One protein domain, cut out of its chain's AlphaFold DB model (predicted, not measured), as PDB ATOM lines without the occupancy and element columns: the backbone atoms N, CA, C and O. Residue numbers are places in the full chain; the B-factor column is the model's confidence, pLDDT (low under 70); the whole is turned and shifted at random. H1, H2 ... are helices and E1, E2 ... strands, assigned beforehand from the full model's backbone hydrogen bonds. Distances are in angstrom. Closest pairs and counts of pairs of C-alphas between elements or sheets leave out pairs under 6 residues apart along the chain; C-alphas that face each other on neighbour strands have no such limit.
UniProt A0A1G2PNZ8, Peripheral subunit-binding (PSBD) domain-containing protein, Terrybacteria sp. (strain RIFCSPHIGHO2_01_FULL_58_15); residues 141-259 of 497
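AT A GLANCE: This is residues 141 to 259 of the 497 residues of the protein "Peripheral subunit-binding (PSBD) domain-containing protein" of Terrybacteria sp. (strain RIFCSPHIGHO2_01_FULL_58_15) (UniProt A0A1G2PNZ8). A small antiparallel sheet of three short strands, E1 - E5 - E2, is in the middle, with helix H1 over it and the much longer helix H3 grazing it and running on past the body, so that residues 249 to 259 stick out as an arm. The chain turns sharply between E4 and E5, and the hairpin E3 and E4 stands off from the sheet, with the short helix H2 near both E3 and the sheet. The printed part has 119 residues, with three named helices and five named strands in the order H1 E1 H2 E2 E3 E4 E5 H3, of mixed class, helices and strands. It is only just compact, close to loose, with a radius of gyration of the C-alphas of 15.8 A and spans of 44 by 36 by 26 A.

HOW THE PARTS SIT: In the sheet, the inner strand E5, residues 217 to 221, is antiparallel to both edge strands, E1, residues 169 to 171, and E2, residues 189 to 192. N 220 and O 170 are 3.3 A apart, and N 192 and O 217 are 2.9 A apart, both within hydrogen-bond range. H1, residues 153 to 165, is on the sheet at a height of 9.5 A, over E2 and slantwise to it at 48 degrees on the local plane. H3, residues 228 to 259, only grazes the sheet with residues 230 to 238. H1 and H3 only just touch, with 3 pairs of C-alphas within 8 A, by residues 237 to 244 of H3 alone; the closest C-alphas are those of Tyr 156 and Arg 241, 7.2 A apart. They run opposite ways at a shallow tilt of 16 degrees. H2, residues 174 to 182, only grazes the sheet with residues 174 to 181. E1, H2 and E2 form a split strand-helix-strand unit, two strands of one sheet joined through a helix, with E5 between them in the sheet, and its crossover is right-handed. E3, residues 201 to 205, and E4, residues 211 to 215, form a hairpin, with N 202 and O 214 2.8 A apart. The closest C-alphas of H2 and E3 are those of Gln 174 and Tyr 202, 6.4 A apart. E4 runs on into E5 at 84 degrees. H2 and H3 are apart. In H1, H2 and H3 every O i to N i+4 pair is within hydrogen-bond range.

IN THESE COORDINATES: H1 begins at C-alpha 153, (188.158, 371.816, 224.005), and is 18.2 A long. E5 is 12.7 A long, and E3 and E4 are 13.3 A each. H3 is 46.7 A long and ends at C-alpha 259, (194.917, 352.960, 236.241).

THE WHOLE: The C-alphas farthest apart, those of Arg 226 and Leu 259, are 50.2 A apart. The printed part has no cut, and no link is long. The mean pLDDT of the printed part is 70.2, and 50 residues are under 70, among them 144 to 151 and 155 to 170.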
ATOM      1  N   PHE A 141     181.654 368.756 213.936       68.44
ATOM      2  CA  PHE A 141     182.125 368.324 215.256       68.44
ATOM      3  C   PHE A 141     181.144 367.404 215.993       68.44
ATOM      4  O   PHE A 141     181.558 366.398 216.568       68.44
ATOM      5  N   SER A 142     179.844 367.712 215.966       66.19
ATOM      6  CA  SER A 142     178.817 366.863 216.584       66.19
ATOM      7  C   SER A 142     178.701 365.498 215.902       66.19
ATOM      8  O   SER A 142     178.509 364.494 216.589       66.19
ATOM      9  N   ASP A 143     178.794 365.449 214.574       70.12
ATOM     10  CA  ASP A 143     178.639 364.209 213.805       70.12
ATOM     11  C   ASP A 143     179.884 363.313 213.928       70.12
ATOM     12  O   ASP A 143     179.768 362.086 213.968       70.12
ATOM     13  N   LYS A 144     181.068 363.912 214.130       62.53
ATOM     14  CA  LYS A 144     182.319 363.200 214.448       62.53
ATOM     15  C   LYS A 144     182.382 362.616 215.863       62.53
ATOM     16  O   LYS A 144     183.304 361.859 216.145       62.53
ATOM     17  N   GLY A 145     181.400 362.862 216.735       49.50
ATOM     18  CA  GLY A 145     181.367 362.381 218.128       49.50
ATOM     19  C   GLY A 145     181.358 360.854 218.342       49.50
ATOM     20  O   GLY A 145     181.193 360.409 219.474       49.50
ATOM     21  N   ARG A 146     181.519 360.042 217.287       46.69
ATOM     22  CA  ARG A 146     181.768 358.589 217.362       46.69
ATOM     23  C   ARG A 146     183.161 358.166 216.877       46.69
ATOM     24  O   ARG A 146     183.469 356.980 216.935       46.69
ATOM     25  N   HIS A 147     183.988 359.096 216.403       45.84
ATOM     26  CA  HIS A 147     185.349 358.827 215.945       45.84
ATOM     27  C   HIS A 147     186.394 359.291 216.976       45.84
ATOM     28  O   HIS A 147     186.139 360.232 217.723       45.84
ATOM     29  N   PRO A 148     187.587 358.660 217.012       45.94
ATOM     30  CA  PRO A 148     188.669 358.981 217.953       45.94
ATOM     31  C   PRO A 148     189.310 360.369 217.748       45.94
ATOM     32  O   PRO A 148     190.186 360.760 218.520       45.94
ATOM     33  N   GLU A 149     188.877 361.112 216.729       51.34
ATOM     34  CA  GLU A 149     189.226 362.513 216.480       51.34
ATOM     35  C   GLU A 149     188.107 363.433 216.982       51.34
ATOM     36  O   GLU A 149     187.493 364.187 216.222       51.34
ATOM     37  N   THR A 150     187.781 363.342 218.272       54.19
ATOM     38  CA  THR A 150     186.948 364.361 218.907       54.19
ATOM     39  C   THR A 150     187.697 365.696 218.852       54.19
ATOM     40  O   THR A 150     188.860 365.742 219.262       54.19
ATOM     41  N   PRO A 151     187.063 366.777 218.361       56.41
ATOM     42  CA  PRO A 151     187.653 368.107 218.414       56.41
ATOM     43  C   PRO A 151     187.959 368.452 219.866       56.41
ATOM     44  O   PRO A 151     187.203 368.114 220.785       56.41
ATOM     45  N   SER A 152     189.108 369.076 220.061       71.06
ATOM     46  CA  SER A 152     189.615 369.410 221.378       71.06
ATOM     47  C   SER A 152     188.798 370.559 221.987       71.06
ATOM     48  O   SER A 152     188.167 371.346 221.277       71.06
ATOM     49  N   LEU A 153     188.777 370.674 223.320       68.06
ATOM     50  CA  LEU A 153     188.158 371.816 224.005       68.06
ATOM     51  C   LEU A 153     188.645 373.188 223.456       68.06
ATOM     52  O   LEU A 153     187.806 374.084 223.341       68.06
ATOM     53  N   PRO A 154     189.931 373.357 223.066       70.06
ATOM     54  CA  PRO A 154     190.412 374.520 222.314       70.06
ATOM     55  C   PRO A 154     189.660 374.807 221.009       70.06
ATOM     56  O   PRO A 154     189.218 375.935 220.825       70.06
ATOM     57  N   ASP A 155     189.434 373.803 220.154       66.62
ATOM     58  CA  ASP A 155     188.756 373.984 218.856       66.62
ATOM     59  C   ASP A 155     187.302 374.453 219.047       66.62
ATOM     60  O   ASP A 155     186.770 375.280 218.306       66.62
ATOM     61  N   TYR A 156     186.643 373.946 220.096       69.81
ATOM     62  CA  TYR A 156     185.323 374.425 220.503       69.81
ATOM     63  C   TYR A 156     185.378 375.867 221.028       69.81
ATOM     64  O   TYR A 156     184.518 376.678 220.680       69.81
ATOM     65  N   ALA A 157     186.360 376.191 221.874       67.00
ATOM     66  CA  ALA A 157     186.522 377.531 222.429       67.00
ATOM     67  C   ALA A 157     186.774 378.567 221.327       67.00
ATOM     68  O   ALA A 157     186.175 379.636 221.371       67.00
ATOM     69  N   GLU A 158     187.567 378.229 220.311       67.56
ATOM     70  CA  GLU A 158     187.821 379.071 219.142       67.56
ATOM     71  C   GLU A 158     186.554 379.293 218.305       67.56
ATOM     72  O   GLU A 158     186.224 380.434 217.984       67.56
ATOM     73  N   ALA A 159     185.762 378.245 218.055       67.62
ATOM     74  CA  ALA A 159     184.476 378.377 217.366       67.62
ATOM     75  C   ALA A 159     183.475 379.260 218.140       67.62
ATOM     76  O   ALA A 159     182.750 380.061 217.546       67.62
ATOM     77  N   VAL A 160     183.439 379.150 219.474       67.44
ATOM     78  CA  VAL A 160     182.629 380.039 220.329       67.44
ATOM     79  C   VAL A 160     183.182 381.457 220.349       67.44
ATOM     80  O   VAL A 160     182.409 382.407 220.391       67.44
ATOM     81  N   HIS A 161     184.497 381.620 220.289       67.62
ATOM     82  CA  HIS A 161     185.127 382.929 220.224       67.62
ATOM     83  C   HIS A 161     184.828 383.629 218.895       67.62
ATOM     84  O   HIS A 161     184.510 384.813 218.894       67.62
ATOM     85  N   GLY A 162     184.820 382.891 217.779       68.50
ATOM     86  CA  GLY A 162     184.334 383.384 216.488       68.50
ATOM     87  C   GLY A 162     182.864 383.804 216.551       68.50
ATOM     88  O   GLY A 162     182.518 384.894 216.114       68.50
ATOM     89  N   LEU A 163     182.013 382.999 217.193       66.81
ATOM     90  CA  LEU A 163     180.616 383.357 217.483       66.81
ATOM     91  C   LEU A 163     180.488 384.651 218.298       66.81
ATOM     92  O   LEU A 163     179.612 385.460 218.010       66.81
ATOM     93  N   LEU A 164     181.348 384.837 219.302       64.69
ATOM     94  CA  LEU A 164     181.346 386.018 220.160       64.69
ATOM     95  C   LEU A 164     181.830 387.257 219.403       64.69
ATOM     96  O   LEU A 164     181.144 388.270 219.445       64.69
ATOM     97  N   LYS A 165     182.922 387.174 218.632       67.44
ATOM     98  CA  LYS A 165     183.450 388.290 217.819       67.44
ATOM     99  C   LYS A 165     182.419 388.900 216.864       67.44
ATOM    100  O   LYS A 165     182.514 390.077 216.546       67.44
ATOM    101  N   VAL A 166     181.457 388.099 216.415       59.44
ATOM    102  CA  VAL A 166     180.403 388.495 215.466       59.44
ATOM    103  C   VAL A 166     179.191 389.129 216.157       59.44
ATOM    104  O   VAL A 166     178.337 389.739 215.518       59.44
ATOM    105  N   THR A 167     179.086 388.990 217.474       59.88
ATOM    106  CA  THR A 167     177.971 389.533 218.249       59.88
ATOM    107  C   THR A 167     178.400 390.725 219.066       59.88
ATOM    108  O   THR A 167     179.432 390.656 219.722       59.88
ATOM    109  N   ASP A 168     177.568 391.763 219.121       60.47
ATOM    110  CA  ASP A 168     177.688 392.793 220.154       60.47
ATOM    111  C   ASP A 168     177.547 392.112 221.518       60.47
ATOM    112  O   ASP A 168     176.459 391.662 221.903       60.47
ATOM    113  N   HIS A 169     178.673 391.955 222.203       65.75
ATOM    114  CA  HIS A 169     178.740 391.345 223.513       65.75
ATOM    115  C   HIS A 169     179.344 392.338 224.491       65.75
ATOM    116  O   HIS A 169     180.437 392.860 224.287       65.75
ATOM    117  N   ALA A 170     178.629 392.576 225.582       69.81
ATOM    118  CA  ALA A 170     179.179 393.286 226.720       69.81
ATOM    119  C   ALA A 170     179.809 392.269 227.674       69.81
ATOM    120  O   ALA A 170     179.224 391.210 227.947       69.81
ATOM    121  N   VAL A 171     180.999 392.596 228.181       74.75
ATOM    122  CA  VAL A 171     181.563 391.913 229.347       74.75
ATOM    123  C   VAL A 171     180.616 392.155 230.510       74.75
ATOM    124  O   VAL A 171     180.322 393.296 230.851       74.75
ATOM    125  N   VAL A 172     180.130 391.071 231.099       78.50
ATOM    126  CA  VAL A 172     179.159 391.132 232.187       78.50
ATOM    127  C   VAL A 172     179.911 391.219 233.501       78.50
ATOM    128  O   VAL A 172     180.799 390.404 233.780       78.50
ATOM    129  N   THR A 173     179.552 392.202 234.315       81.62
ATOM    130  CA  THR A 173     180.059 392.329 235.683       81.62
ATOM    131  C   THR A 173     179.506 391.210 236.573       81.62
ATOM    132  O   THR A 173     178.489 390.582 236.273       81.62
ATOM    133  N   GLN A 174     180.173 390.918 237.691       78.94
ATOM    134  CA  GLN A 174     179.691 389.885 238.614       78.94
ATOM    135  C   GLN A 174     178.279 390.203 239.145       78.94
ATOM    136  O   GLN A 174     177.440 389.305 239.214       78.94
ATOM    137  N   GLU A 175     177.996 391.473 239.439       81.94
ATOM    138  CA  GLU A 175     176.689 391.935 239.923       81.94
ATOM    139  C   GLU A 175     175.573 391.708 238.894       81.94
ATOM    140  O   GLU A 175     174.498 391.212 239.233       81.94
ATOM    141  N   GLU A 176     175.828 391.998 237.615       80.50
ATOM    142  CA  GLU A 176     174.865 391.748 236.538       80.50
ATOM    143  C   GLU A 176     174.590 390.252 236.348       80.50
ATOM    144  O   GLU A 176     173.445 389.856 236.110       80.50
ATOM    145  N   LEU A 177     175.619 389.409 236.482       78.94
ATOM    146  CA  LEU A 177     175.479 387.957 236.391       78.94
ATOM    147  C   LEU A 177     174.631 387.400 237.546       78.94
ATOM    148  O   LEU A 177     173.753 386.562 237.328       78.94
ATOM    149  N   GLU A 178     174.878 387.860 238.772       80.88
ATOM    150  CA  GLU A 178     174.102 387.481 239.958       80.88
ATOM    151  C   GLU A 178     172.654 387.987 239.863       80.88
ATOM    152  O   GLU A 178     171.703 387.230 240.101       80.88
ATOM    153  N   GLY A 179     172.470 389.228 239.407       82.12
ATOM    154  CA  GLY A 179     171.165 389.825 239.150       82.12
ATOM    155  C   GLY A 179     170.359 389.044 238.112       82.12
ATOM    156  O   GLY A 179     169.176 388.771 238.325       82.12
ATOM    157  N   ALA A 180     170.980 388.605 237.020       77.56
ATOM    158  CA  ALA A 180     170.278 387.852 235.990       77.56
ATOM    159  C   ALA A 180     169.880 386.434 236.430       77.56
ATOM    160  O   ALA A 180     168.773 385.981 236.116       77.56
ATOM    161  N   ARG A 181     170.723 385.770 237.235       74.56
ATOM    162  CA  ARG A 181     170.391 384.478 237.861       74.56
ATOM    163  C   ARG A 181     169.176 384.575 238.770       74.56
ATOM    164  O   ARG A 181     168.285 383.729 238.706       74.56
ATOM    165  N   SER A 182     169.091 385.645 239.562       76.12
ATOM    166  CA  SER A 182     167.932 385.886 240.431       76.12
ATOM    167  C   SER A 182     166.617 386.011 239.642       76.12
ATOM    168  O   SER A 182     165.562 385.591 240.116       76.12
ATOM    169  N   ARG A 183     166.685 386.503 238.397       77.94
ATOM    170  CA  ARG A 183     165.537 386.722 237.503       77.94
ATOM    171  C   ARG A 183     165.217 385.530 236.591       77.94
ATOM    172  O   ARG A 183     164.339 385.653 235.742       77.94
ATOM    173  N   LYS A 184     165.906 384.386 236.737       73.12
ATOM    174  CA  LYS A 184     165.840 383.236 235.806       73.12
ATOM    175  C   LYS A 184     166.160 383.611 234.346       73.12
ATOM    176  O   LYS A 184     165.675 382.969 233.417       73.12
ATOM    177  N   GLN A 185     167.004 384.621 234.135       67.69
ATOM    178  CA  GLN A 185     167.484 385.046 232.813       67.69
ATOM    179  C   GLN A 185     168.794 384.327 232.420       67.69
ATOM    180  O   GLN A 185     169.626 384.857 231.689       67.69
ATOM    181  N   ASP A 186     168.992 383.087 232.869       58.91
ATOM    182  CA  ASP A 186     170.247 382.341 232.668       58.91
ATOM    183  C   ASP A 186     170.566 382.054 231.191       58.91
ATOM    184  O   ASP A 186     171.713 381.796 230.832       58.91
ATOM    185  N   GLY A 187     169.558 382.114 230.315       58.44
ATOM    186  CA  GLY A 187     169.698 381.821 228.887       58.44
ATOM    187  C   GLY A 187     170.476 382.861 228.074       58.44
ATOM    188  O   GLY A 187     170.731 382.603 226.900       58.44
ATOM    189  N   HIS A 188     170.839 384.008 228.658       67.38
ATOM    190  CA  HIS A 188     171.435 385.141 227.933       67.38
ATOM    191  C   HIS A 188     172.958 385.241 228.064       67.38
ATOM    192  O   HIS A 188     173.566 386.105 227.431       67.38
ATOM    193  N   PHE A 189     173.571 384.363 228.864       73.69
ATOM    194  CA  PHE A 189     174.990 384.438 229.192       73.69
ATOM    195  C   PHE A 189     175.757 383.263 228.601       73.69
ATOM    196  O   PHE A 189     175.415 382.100 228.828       73.69
ATOM    197  N   VAL A 190     176.847 383.552 227.892       75.06
ATOM    198  CA  VAL A 190     177.824 382.526 227.503       75.06
ATOM    199  C   VAL A 190     179.133 382.794 228.211       75.06
ATOM    200  O   VAL A 190     179.648 383.904 228.218       75.06
ATOM    201  N   PHE A 191     179.667 381.734 228.802       77.75
ATOM    202  CA  PHE A 191     180.964 381.748 229.451       77.75
ATOM    203  C   PHE A 191     182.059 381.344 228.463       77.75
ATOM    204  O   PHE A 191     182.044 380.202 227.979       77.75
ATOM    205  N   CYS A 192     183.007 382.242 228.208       76.62
ATOM    206  CA  CYS A 192     184.202 381.983 227.413       76.62
ATOM    207  C   CYS A 192     185.408 381.746 228.331       76.62
ATOM    208  O   CYS A 192     185.738 382.591 229.155       76.62
ATOM    209  N   ASP A 193     186.066 380.599 228.181       73.56
ATOM    210  CA  ASP A 193     187.276 380.204 228.912       73.56
ATOM    211  C   ASP A 193     188.542 380.258 228.034       73.56
ATOM    212  O   ASP A 193     189.531 379.584 228.334       73.56
ATOM    213  N   CYS A 194     188.524 381.038 226.944       72.19
ATOM    214  CA  CYS A 194     189.685 381.187 226.065       72.19
ATOM    215  C   CYS A 194     190.849 381.915 226.775       72.19
ATOM    216  O   CYS A 194     190.618 382.600 227.775       72.19
ATOM    217  N   PRO A 195     192.100 381.775 226.286       71.06
ATOM    218  CA  PRO A 195     193.278 382.383 226.909       71.06
ATOM    219  C   PRO A 195     193.131 383.884 227.175       71.06
ATOM    220  O   PRO A 195     193.467 384.321 228.270       71.06
ATOM    221  N   ASP A 196     192.544 384.624 226.232       69.19
ATOM    222  CA  ASP A 196     192.362 386.081 226.312       69.19
ATOM    223  C   ASP A 196     191.414 386.509 227.449       69.19
ATOM    224  O   ASP A 196     191.512 387.613 227.974       69.19
ATOM    225  N   HIS A 197     190.510 385.617 227.863       74.19
ATOM    226  CA  HIS A 197     189.476 385.869 228.873       74.19
ATOM    227  C   HIS A 197     189.723 385.118 230.188       74.19
ATOM    228  O   HIS A 197     188.956 385.230 231.145       74.19
ATOM    229  N   ARG A 198     190.796 384.324 230.260       77.31
ATOM    230  CA  ARG A 198     191.067 383.409 231.376       77.31
ATOM    231  C   ARG A 198     191.469 384.122 232.668       77.31
ATOM    232  O   ARG A 198     191.366 383.524 233.743       77.31
ATOM    233  N   ASP A 199     191.909 385.370 232.563       77.50
ATOM    234  CA  ASP A 199     192.365 386.170 233.700       77.50
ATOM    235  C   ASP A 199     191.205 386.775 234.500       77.50
ATOM    236  O   ASP A 199     191.378 387.131 235.666       77.50
ATOM    237  N   THR A 200     189.993 386.827 233.936       77.19
ATOM    238  CA  THR A 200     188.804 387.227 234.692       77.19
ATOM    239  C   THR A 200     188.317 386.059 235.548       77.19
ATOM    240  O   THR A 200     188.037 384.973 235.039       77.19
ATOM    241  N   SER A 201     188.208 386.253 236.862       77.56
ATOM    242  CA  SER A 201     187.633 385.253 237.764       77.56
ATOM    243  C   SER A 201     186.282 385.704 238.299       77.56
ATOM    244  O   SER A 201     186.182 386.781 238.878       77.56
ATOM    245  N   TYR A 202     185.275 384.846 238.178       75.44
ATOM    246  CA  TYR A 202     183.945 385.048 238.743       75.44
ATOM    247  C   TYR A 202     183.747 384.066 239.883       75.44
ATOM    248  O   TYR A 202     183.888 382.858 239.686       75.44
ATOM    249  N   THR A 203     183.389 384.557 241.063       75.50
ATOM    250  CA  THR A 203     182.948 383.689 242.156       75.50
ATOM    251  C   THR A 203     181.436 383.686 242.163       75.50
ATOM    252  O   THR A 203     180.826 384.742 242.212       75.50
ATOM    253  N   VAL A 204     180.825 382.510 242.071       76.31
ATOM    254  CA  VAL A 204     179.369 382.400 242.064       76.31
ATOM    255  C   VAL A 204     178.910 381.412 243.118       76.31
ATOM    256  O   VAL A 204     179.421 380.295 243.193       76.31
ATOM    257  N   SER A 205     177.920 381.808 243.911       73.19
ATOM    258  CA  SER A 205     177.295 380.942 244.908       73.19
ATOM    259  C   SER A 205     176.500 379.826 244.225       73.19
ATOM    260  O   SER A 205     175.667 380.068 243.345       73.19
ATOM    261  N   ARG A 206     176.774 378.578 244.601       72.06
ATOM    262  CA  ARG A 206     176.004 377.400 244.187       72.06
ATOM    263  C   ARG A 206     174.682 377.333 244.955       72.06
ATOM    264  O   ARG A 206     174.489 378.014 245.957       72.06
ATOM    265  N   THR A 207     173.777 376.461 244.510       66.00
ATOM    266  CA  THR A 207     172.483 376.216 245.177       66.00
ATOM    267  C   THR A 207     172.623 375.692 246.608       66.00
ATOM    268  O   THR A 207     171.698 375.836 247.394       66.00
ATOM    269  N   ASP A 208     173.763 375.085 246.945       73.06
ATOM    270  CA  ASP A 208     174.103 374.624 248.297       73.06
ATOM    271  C   ASP A 208     174.775 375.714 249.159       73.06
ATOM    272  O   ASP A 208     175.218 375.438 250.270       73.06
ATOM    273  N   GLY A 209     174.873 376.948 248.651       80.00
ATOM    274  CA  GLY A 209     175.521 378.074 249.321       80.00
ATOM    275  C   GLY A 209     177.050 378.075 249.228       80.00
ATOM    276  O   GLY A 209     177.676 379.033 249.678       80.00
ATOM    277  N   SER A 210     177.675 377.053 248.634       72.81
ATOM    278  CA  SER A 210     179.131 377.025 248.478       72.81
ATOM    279  C   SER A 210     179.594 377.938 247.332       72.81
ATOM    280  O   SER A 210     178.969 377.958 246.265       72.81
ATOM    281  N   PRO A 211     180.686 378.705 247.500       77.12
ATOM    282  CA  PRO A 211     181.235 379.506 246.415       77.12
ATOM    283  C   PRO A 211     181.921 378.604 245.380       77.12
ATOM    284  O   PRO A 211     182.694 377.708 245.720       77.12
ATOM    285  N   ALA A 212     181.666 378.855 244.097       74.88
ATOM    286  CA  ALA A 212     182.381 378.254 242.979       74.88
ATOM    287  C   ALA A 212     183.080 379.345 242.165       74.88
ATOM    288  O   ALA A 212     182.424 380.225 241.609       74.88
ATOM    289  N   THR A 213     184.408 379.278 242.078       78.69
ATOM    290  CA  THR A 213     185.200 380.220 241.280       78.69
ATOM    291  C   THR A 213     185.422 379.672 239.872       78.69
ATOM    292  O   THR A 213     185.930 378.565 239.689       78.69
ATOM    293  N   PHE A 214     185.062 380.464 238.869       75.44
ATOM    294  CA  PHE A 214     185.249 380.184 237.450       75.44
ATOM    295  C   PHE A 214     186.250 381.183 236.867       75.44
ATOM    296  O   PHE A 214     186.186 382.363 237.191       75.44
ATOM    297  N   ARG A 215     187.163 380.721 236.007       73.56
ATOM    298  CA  ARG A 215     188.108 381.572 235.261       73.56
ATOM    299  C   ARG A 215     187.699 381.655 233.794       73.56
ATOM    300  O   ARG A 215     187.665 380.615 233.137       73.56
ATOM    301  N   GLY A 216     187.359 382.845 233.322       77.75
ATOM    302  CA  GLY A 216     186.751 383.114 232.018       77.75
ATOM    303  C   GLY A 216     185.812 384.316 232.097       77.75
ATOM    304  O   GLY A 216     185.468 384.732 233.197       77.75
ATOM    305  N   THR A 217     185.346 384.832 230.963       77.12
ATOM    306  CA  THR A 217     184.455 386.003 230.890       77.12
ATOM    307  C   THR A 217     183.030 385.589 230.533       77.12
ATOM    308  O   THR A 217     182.817 384.727 229.672       77.12
ATOM    309  N   TYR A 218     182.040 386.172 231.215       77.25
ATOM    310  CA  TYR A 218     180.636 386.035 230.832       77.25
ATOM    311  C   TYR A 218     180.258 387.143 229.856       77.25
ATOM    312  O   TYR A 218     180.528 388.316 230.099       77.25
ATOM    313  N   PHE A 219     179.592 386.753 228.778       75.19
ATOM    314  CA  PHE A 219     179.107 387.657 227.749       75.19
ATOM    315  C   PHE A 219     177.590 387.660 227.729       75.19
ATOM    316  O   PHE A 219     176.984 386.585 227.676       75.19
ATOM    317  N   ARG A 220     176.990 388.854 227.746       74.75
ATOM    318  CA  ARG A 220     175.569 389.041 227.457       74.75
ATOM    319  C   ARG A 220     175.428 389.330 225.974       74.75
ATOM    320  O   ARG A 220     176.082 390.224 225.449       74.75
ATOM    321  N   PHE A 221     174.566 388.577 225.310       67.62
ATOM    322  CA  PHE A 221     174.225 388.839 223.918       67.62
ATOM    323  C   PHE A 221     173.018 389.774 223.867       67.62
ATOM    324  O   PHE A 221     171.879 389.320 223.996       67.62
ATOM    325  N   ASP A 222     173.238 391.064 223.629       66.56
ATOM    326  CA  ASP A 222     172.134 392.027 223.479       66.56
ATOM    327  C   ASP A 222     171.278 391.715 222.233       66.56
ATOM    328  O   ASP A 222     170.066 391.934 222.193       66.56
ATOM    329  N   SER A 223     171.893 391.087 221.228       58.69
ATOM    330  CA  SER A 223     171.239 390.592 220.012       58.69
ATOM    331  C   SER A 223     170.499 389.257 220.189       58.69
ATOM    332  O   SER A 223     169.740 388.849 219.302       58.69
ATOM    333  N   TYR A 224     170.651 388.577 221.331       64.31
ATOM    334  CA  TYR A 224     170.009 387.281 221.582       64.31
ATOM    335  C   TYR A 224     168.490 387.379 221.610       64.31
ATOM    336  O   TYR A 224     167.808 386.521 221.060       64.31
ATOM    337  N   GLU A 225     167.931 388.431 222.203       64.69
ATOM    338  CA  GLU A 225     166.475 388.607 222.213       64.69
ATOM    339  C   GLU A 225     165.932 388.967 220.828       64.69
ATOM    340  O   GLU A 225     164.849 388.519 220.446       64.69
ATOM    341  N   ARG A 226     166.728 389.705 220.048       68.56
ATOM    342  CA  ARG A 226     166.325 390.267 218.754       68.56
ATOM    343  C   ARG A 226     166.311 389.236 217.625       68.56
ATOM    344  O   ARG A 226     165.509 389.363 216.705       68.56
ATOM    345  N   SER A 227     167.144 388.191 217.691       72.38
ATOM    346  CA  SER A 227     167.291 387.229 216.589       72.38
ATOM    347  C   SER A 227     167.050 385.769 217.010       72.38
ATOM    348  O   SER A 227     167.873 385.157 217.698       72.38
ATOM    349  N   PRO A 228     165.958 385.125 216.542       70.69
ATOM    350  CA  PRO A 228     165.740 383.685 216.708       70.69
ATOM    351  C   PRO A 228     166.893 382.816 216.172       70.69
ATOM    352  O   PRO A 228     167.156 381.738 216.711       70.69
ATOM    353  N   ALA A 229     167.596 383.282 215.132       62.31
ATOM    354  CA  ALA A 229     168.734 382.575 214.551       62.31
ATOM    355  C   ALA A 229     169.933 382.547 215.511       62.31
ATOM    356  O   ALA A 229     170.509 381.478 215.726       62.31
ATOM    357  N   VAL A 230     170.239 383.685 216.146       66.38
ATOM    358  CA  VAL A 230     171.291 383.800 217.172       66.38
ATOM    359  C   VAL A 230     170.977 382.880 218.350       66.38
ATOM    360  O   VAL A 230     171.823 382.078 218.740       66.38
ATOM    361  N   ARG A 231     169.729 382.886 218.845       72.56
ATOM    362  CA  ARG A 231     169.300 381.978 219.929       72.56
ATOM    363  C   ARG A 231     169.526 380.516 219.583       72.56
ATOM    364  O   ARG A 231     170.127 379.778 220.360       72.56
ATOM    365  N   SER A 232     169.069 380.091 218.405       70.25
ATOM    366  CA  SER A 232     169.226 378.706 217.957       70.25
ATOM    367  C   SER A 232     170.701 378.294 217.862       70.25
ATOM    368  O   SER A 232     171.052 377.179 218.258       70.25
ATOM    369  N   ALA A 233     171.571 379.190 217.388       65.38
ATOM    370  CA  ALA A 233     173.004 378.943 217.280       65.38
ATOM    371  C   ALA A 233     173.686 378.839 218.653       65.38
ATOM    372  O   ALA A 233     174.403 377.869 218.898       65.38
ATOM    373  N   VAL A 234     173.406 379.769 219.570       70.88
ATOM    374  CA  VAL A 234     173.939 379.745 220.942       70.88
ATOM    375  C   VAL A 234     173.492 378.479 221.678       70.88
ATOM    376  O   VAL A 234     174.325 377.773 222.251       70.88
ATOM    377  N   PHE A 235     172.209 378.106 221.592       74.56
ATOM    378  CA  PHE A 235     171.714 376.846 222.158       74.56
ATOM    379  C   PHE A 235     172.436 375.621 221.581       74.56
ATOM    380  O   PHE A 235     172.766 374.686 222.316       74.56
ATOM    381  N   PHE A 236     172.697 375.609 220.271       71.19
ATOM    382  CA  PHE A 236     173.428 374.522 219.621       71.19
ATOM    383  C   PHE A 236     174.888 374.446 220.090       71.19
ATOM    384  O   PHE A 236     175.372 373.349 220.391       71.19
ATOM    385  N   ALA A 237     175.569 375.587 220.218       70.12
ATOM    386  CA  ALA A 237     176.929 375.666 220.743       70.12
ATOM    387  C   ALA A 237     176.991 375.137 222.184       70.12
ATOM    388  O   ALA A 237     177.716 374.178 222.455       70.12
ATOM    389  N   LEU A 238     176.133 375.640 223.082       74.44
ATOM    390  CA  LEU A 238     176.052 375.185 224.477       74.44
ATOM    391  C   LEU A 238     175.793 373.674 224.588       74.44
ATOM    392  O   LEU A 238     176.436 372.980 225.381       74.44
ATOM    393  N   ARG A 239     174.890 373.132 223.761       76.31
ATOM    394  CA  ARG A 239     174.624 371.687 223.712       76.31
ATOM    395  C   ARG A 239     175.854 370.894 223.266       76.31
ATOM    396  O   ARG A 239     176.122 369.829 223.824       76.31
ATOM    397  N   THR A 240     176.597 371.406 222.290       70.31
ATOM    398  CA  THR A 240     177.825 370.782 221.776       70.31
ATOM    399  C   THR A 240     178.934 370.803 222.831       70.31
ATOM    400  O   THR A 240     179.523 369.756 223.096       70.31
ATOM    401  N   ARG A 241     179.125 371.921 223.551       76.69
ATOM    402  CA  ARG A 241     180.049 372.010 224.702       76.69
ATOM    403  C   ARG A 241     179.785 370.936 225.738       76.69
ATOM    404  O   ARG A 241     180.701 370.265 226.202       76.69
ATOM    405  N   ASN A 242     178.517 370.805 226.127       75.56
ATOM    406  CA  ASN A 242     178.118 369.891 227.186       75.56
ATOM    407  C   ASN A 242     178.376 368.437 226.778       75.56
ATOM    408  O   ASN A 242     178.803 367.653 227.623       75.56
ATOM    409  N   ARG A 243     178.209 368.104 225.488       72.69
ATOM    410  CA  ARG A 243     178.588 366.799 224.927       72.69
ATOM    411  C   ARG A 243     180.096 366.555 224.979       72.69
ATOM    412  O   ARG A 243     180.509 365.501 225.458       72.69
ATOM    413  N   ILE A 244     180.909 367.524 224.552       70.69
ATOM    414  CA  ILE A 244     182.379 367.413 224.595       70.69
ATOM    415  C   ILE A 244     182.846 367.215 226.043       70.69
ATOM    416  O   ILE A 244     183.519 366.234 226.343       70.69
ATOM    417  N   ARG A 245     182.378 368.049 226.981       76.19
ATOM    418  CA  ARG A 245     182.710 367.920 228.412       76.19
ATOM    419  C   ARG A 245     182.228 366.614 229.041       76.19
ATOM    420  O   ARG A 245     182.838 366.138 229.997       76.19
ATOM    421  N   SER A 246     181.104 366.047 228.594       73.94
ATOM    422  CA  SER A 246     180.696 364.712 229.049       73.94
ATOM    423  C   SER A 246     181.620 363.623 228.510       73.94
ATOM    424  O   SER A 246     182.010 362.751 229.279       73.94
ATOM    425  N   ALA A 247     182.030 363.713 227.241       70.25
ATOM    426  CA  ALA A 247     182.947 362.757 226.628       70.25
ATOM    427  C   ALA A 247     184.343 362.811 227.273       70.25
ATOM    428  O   ALA A 247     184.916 361.772 227.584       70.25
ATOM    429  N   GLU A 248     184.866 364.006 227.564       73.81
ATOM    430  CA  GLU A 248     186.141 364.169 228.274       73.81
ATOM    431  C   GLU A 248     186.097 363.593 229.692       73.81
ATOM    432  O   GLU A 248     187.047 362.930 230.115       73.81
ATOM    433  N   ARG A 249     184.994 363.815 230.422       77.69
ATOM    434  CA  ARG A 249     184.792 363.232 231.756       77.69
ATOM    435  C   ARG A 249     184.742 361.713 231.699       77.69
ATOM    436  O   ARG A 249     185.438 361.078 232.482       77.69
ATOM    437  N   GLN A 250     183.999 361.152 230.749       75.12
ATOM    438  CA  GLN A 250     183.947 359.709 230.539       75.12
ATOM    439  C   GLN A 250     185.337 359.151 230.204       75.12
ATOM    440  O   GLN A 250     185.788 358.216 230.852       75.12
ATOM    441  N   ALA A 251     186.076 359.773 229.282       67.75
ATOM    442  CA  ALA A 251     187.435 359.356 228.940       67.75
ATOM    443  C   ALA A 251     188.422 359.499 230.115       67.75
ATOM    444  O   ALA A 251     189.406 358.765 230.211       67.75
ATOM    445  N   ALA A 252     188.223 360.471 231.008       68.25
ATOM    446  CA  ALA A 252     189.012 360.614 232.230       68.25
ATOM    447  C   ALA A 252     188.661 359.540 233.274       68.25
ATOM    448  O   ALA A 252     189.557 359.020 233.936       68.25
ATOM    449  N   GLU A 253     187.384 359.190 233.405       74.44
ATOM    450  CA  GLU A 253     186.906 358.127 234.289       74.44
ATOM    451  C   GLU A 253     187.353 356.748 233.805       74.44
ATOM    452  O   GLU A 253     187.886 355.973 234.595       74.44
ATOM    453  N   GLU A 254     187.266 356.492 232.498       68.62
ATOM    454  CA  GLU A 254     187.856 355.322 231.851       68.62
ATOM    455  C   GLU A 254     189.357 355.270 232.150       68.62
ATOM    456  O   GLU A 254     189.814 354.297 232.736       68.62
ATOM    457  N   ARG A 255     190.121 356.343 231.891       66.94
ATOM    458  CA  ARG A 255     191.554 356.419 232.258       66.94
ATOM    459  C   ARG A 255     191.820 356.115 233.731       66.94
ATOM    460  O   ARG A 255     192.751 355.373 234.035       66.94
ATOM    461  N   ARG A 256     191.007 356.640 234.646       66.75
ATOM    462  CA  ARG A 256     191.138 356.365 236.083       66.75
ATOM    463  C   ARG A 256     190.840 354.899 236.413       66.75
ATOM    464  O   ARG A 256     191.568 354.305 237.203       66.75
ATOM    465  N   GLY A 257     189.820 354.307 235.794       67.19
ATOM    466  CA  GLY A 257     189.493 352.888 235.935       67.19
ATOM    467  C   GLY A 257     190.589 351.974 235.381       67.19
ATOM    468  O   GLY A 257     190.930 350.973 236.009       67.19
ATOM    469  N   LEU A 258     191.197 352.357 234.255       59.84
ATOM    470  CA  LEU A 258     192.347 351.671 233.661       59.84
ATOM    471  C   LEU A 258     193.553 351.680 234.616       59.84
ATOM    472  O   LEU A 258     194.177 350.640 234.816       59.84
ATOM    473  N   LEU A 259     193.840 352.822 235.250       56.66
ATOM    474  CA  LEU A 259     194.917 352.960 236.241       56.66
ATOM    475  C   LEU A 259     194.654 352.152 237.520       56.66
ATOM    476  O   LEU A 259     195.571 351.534 238.053       56.66
TER     477      LEU A 259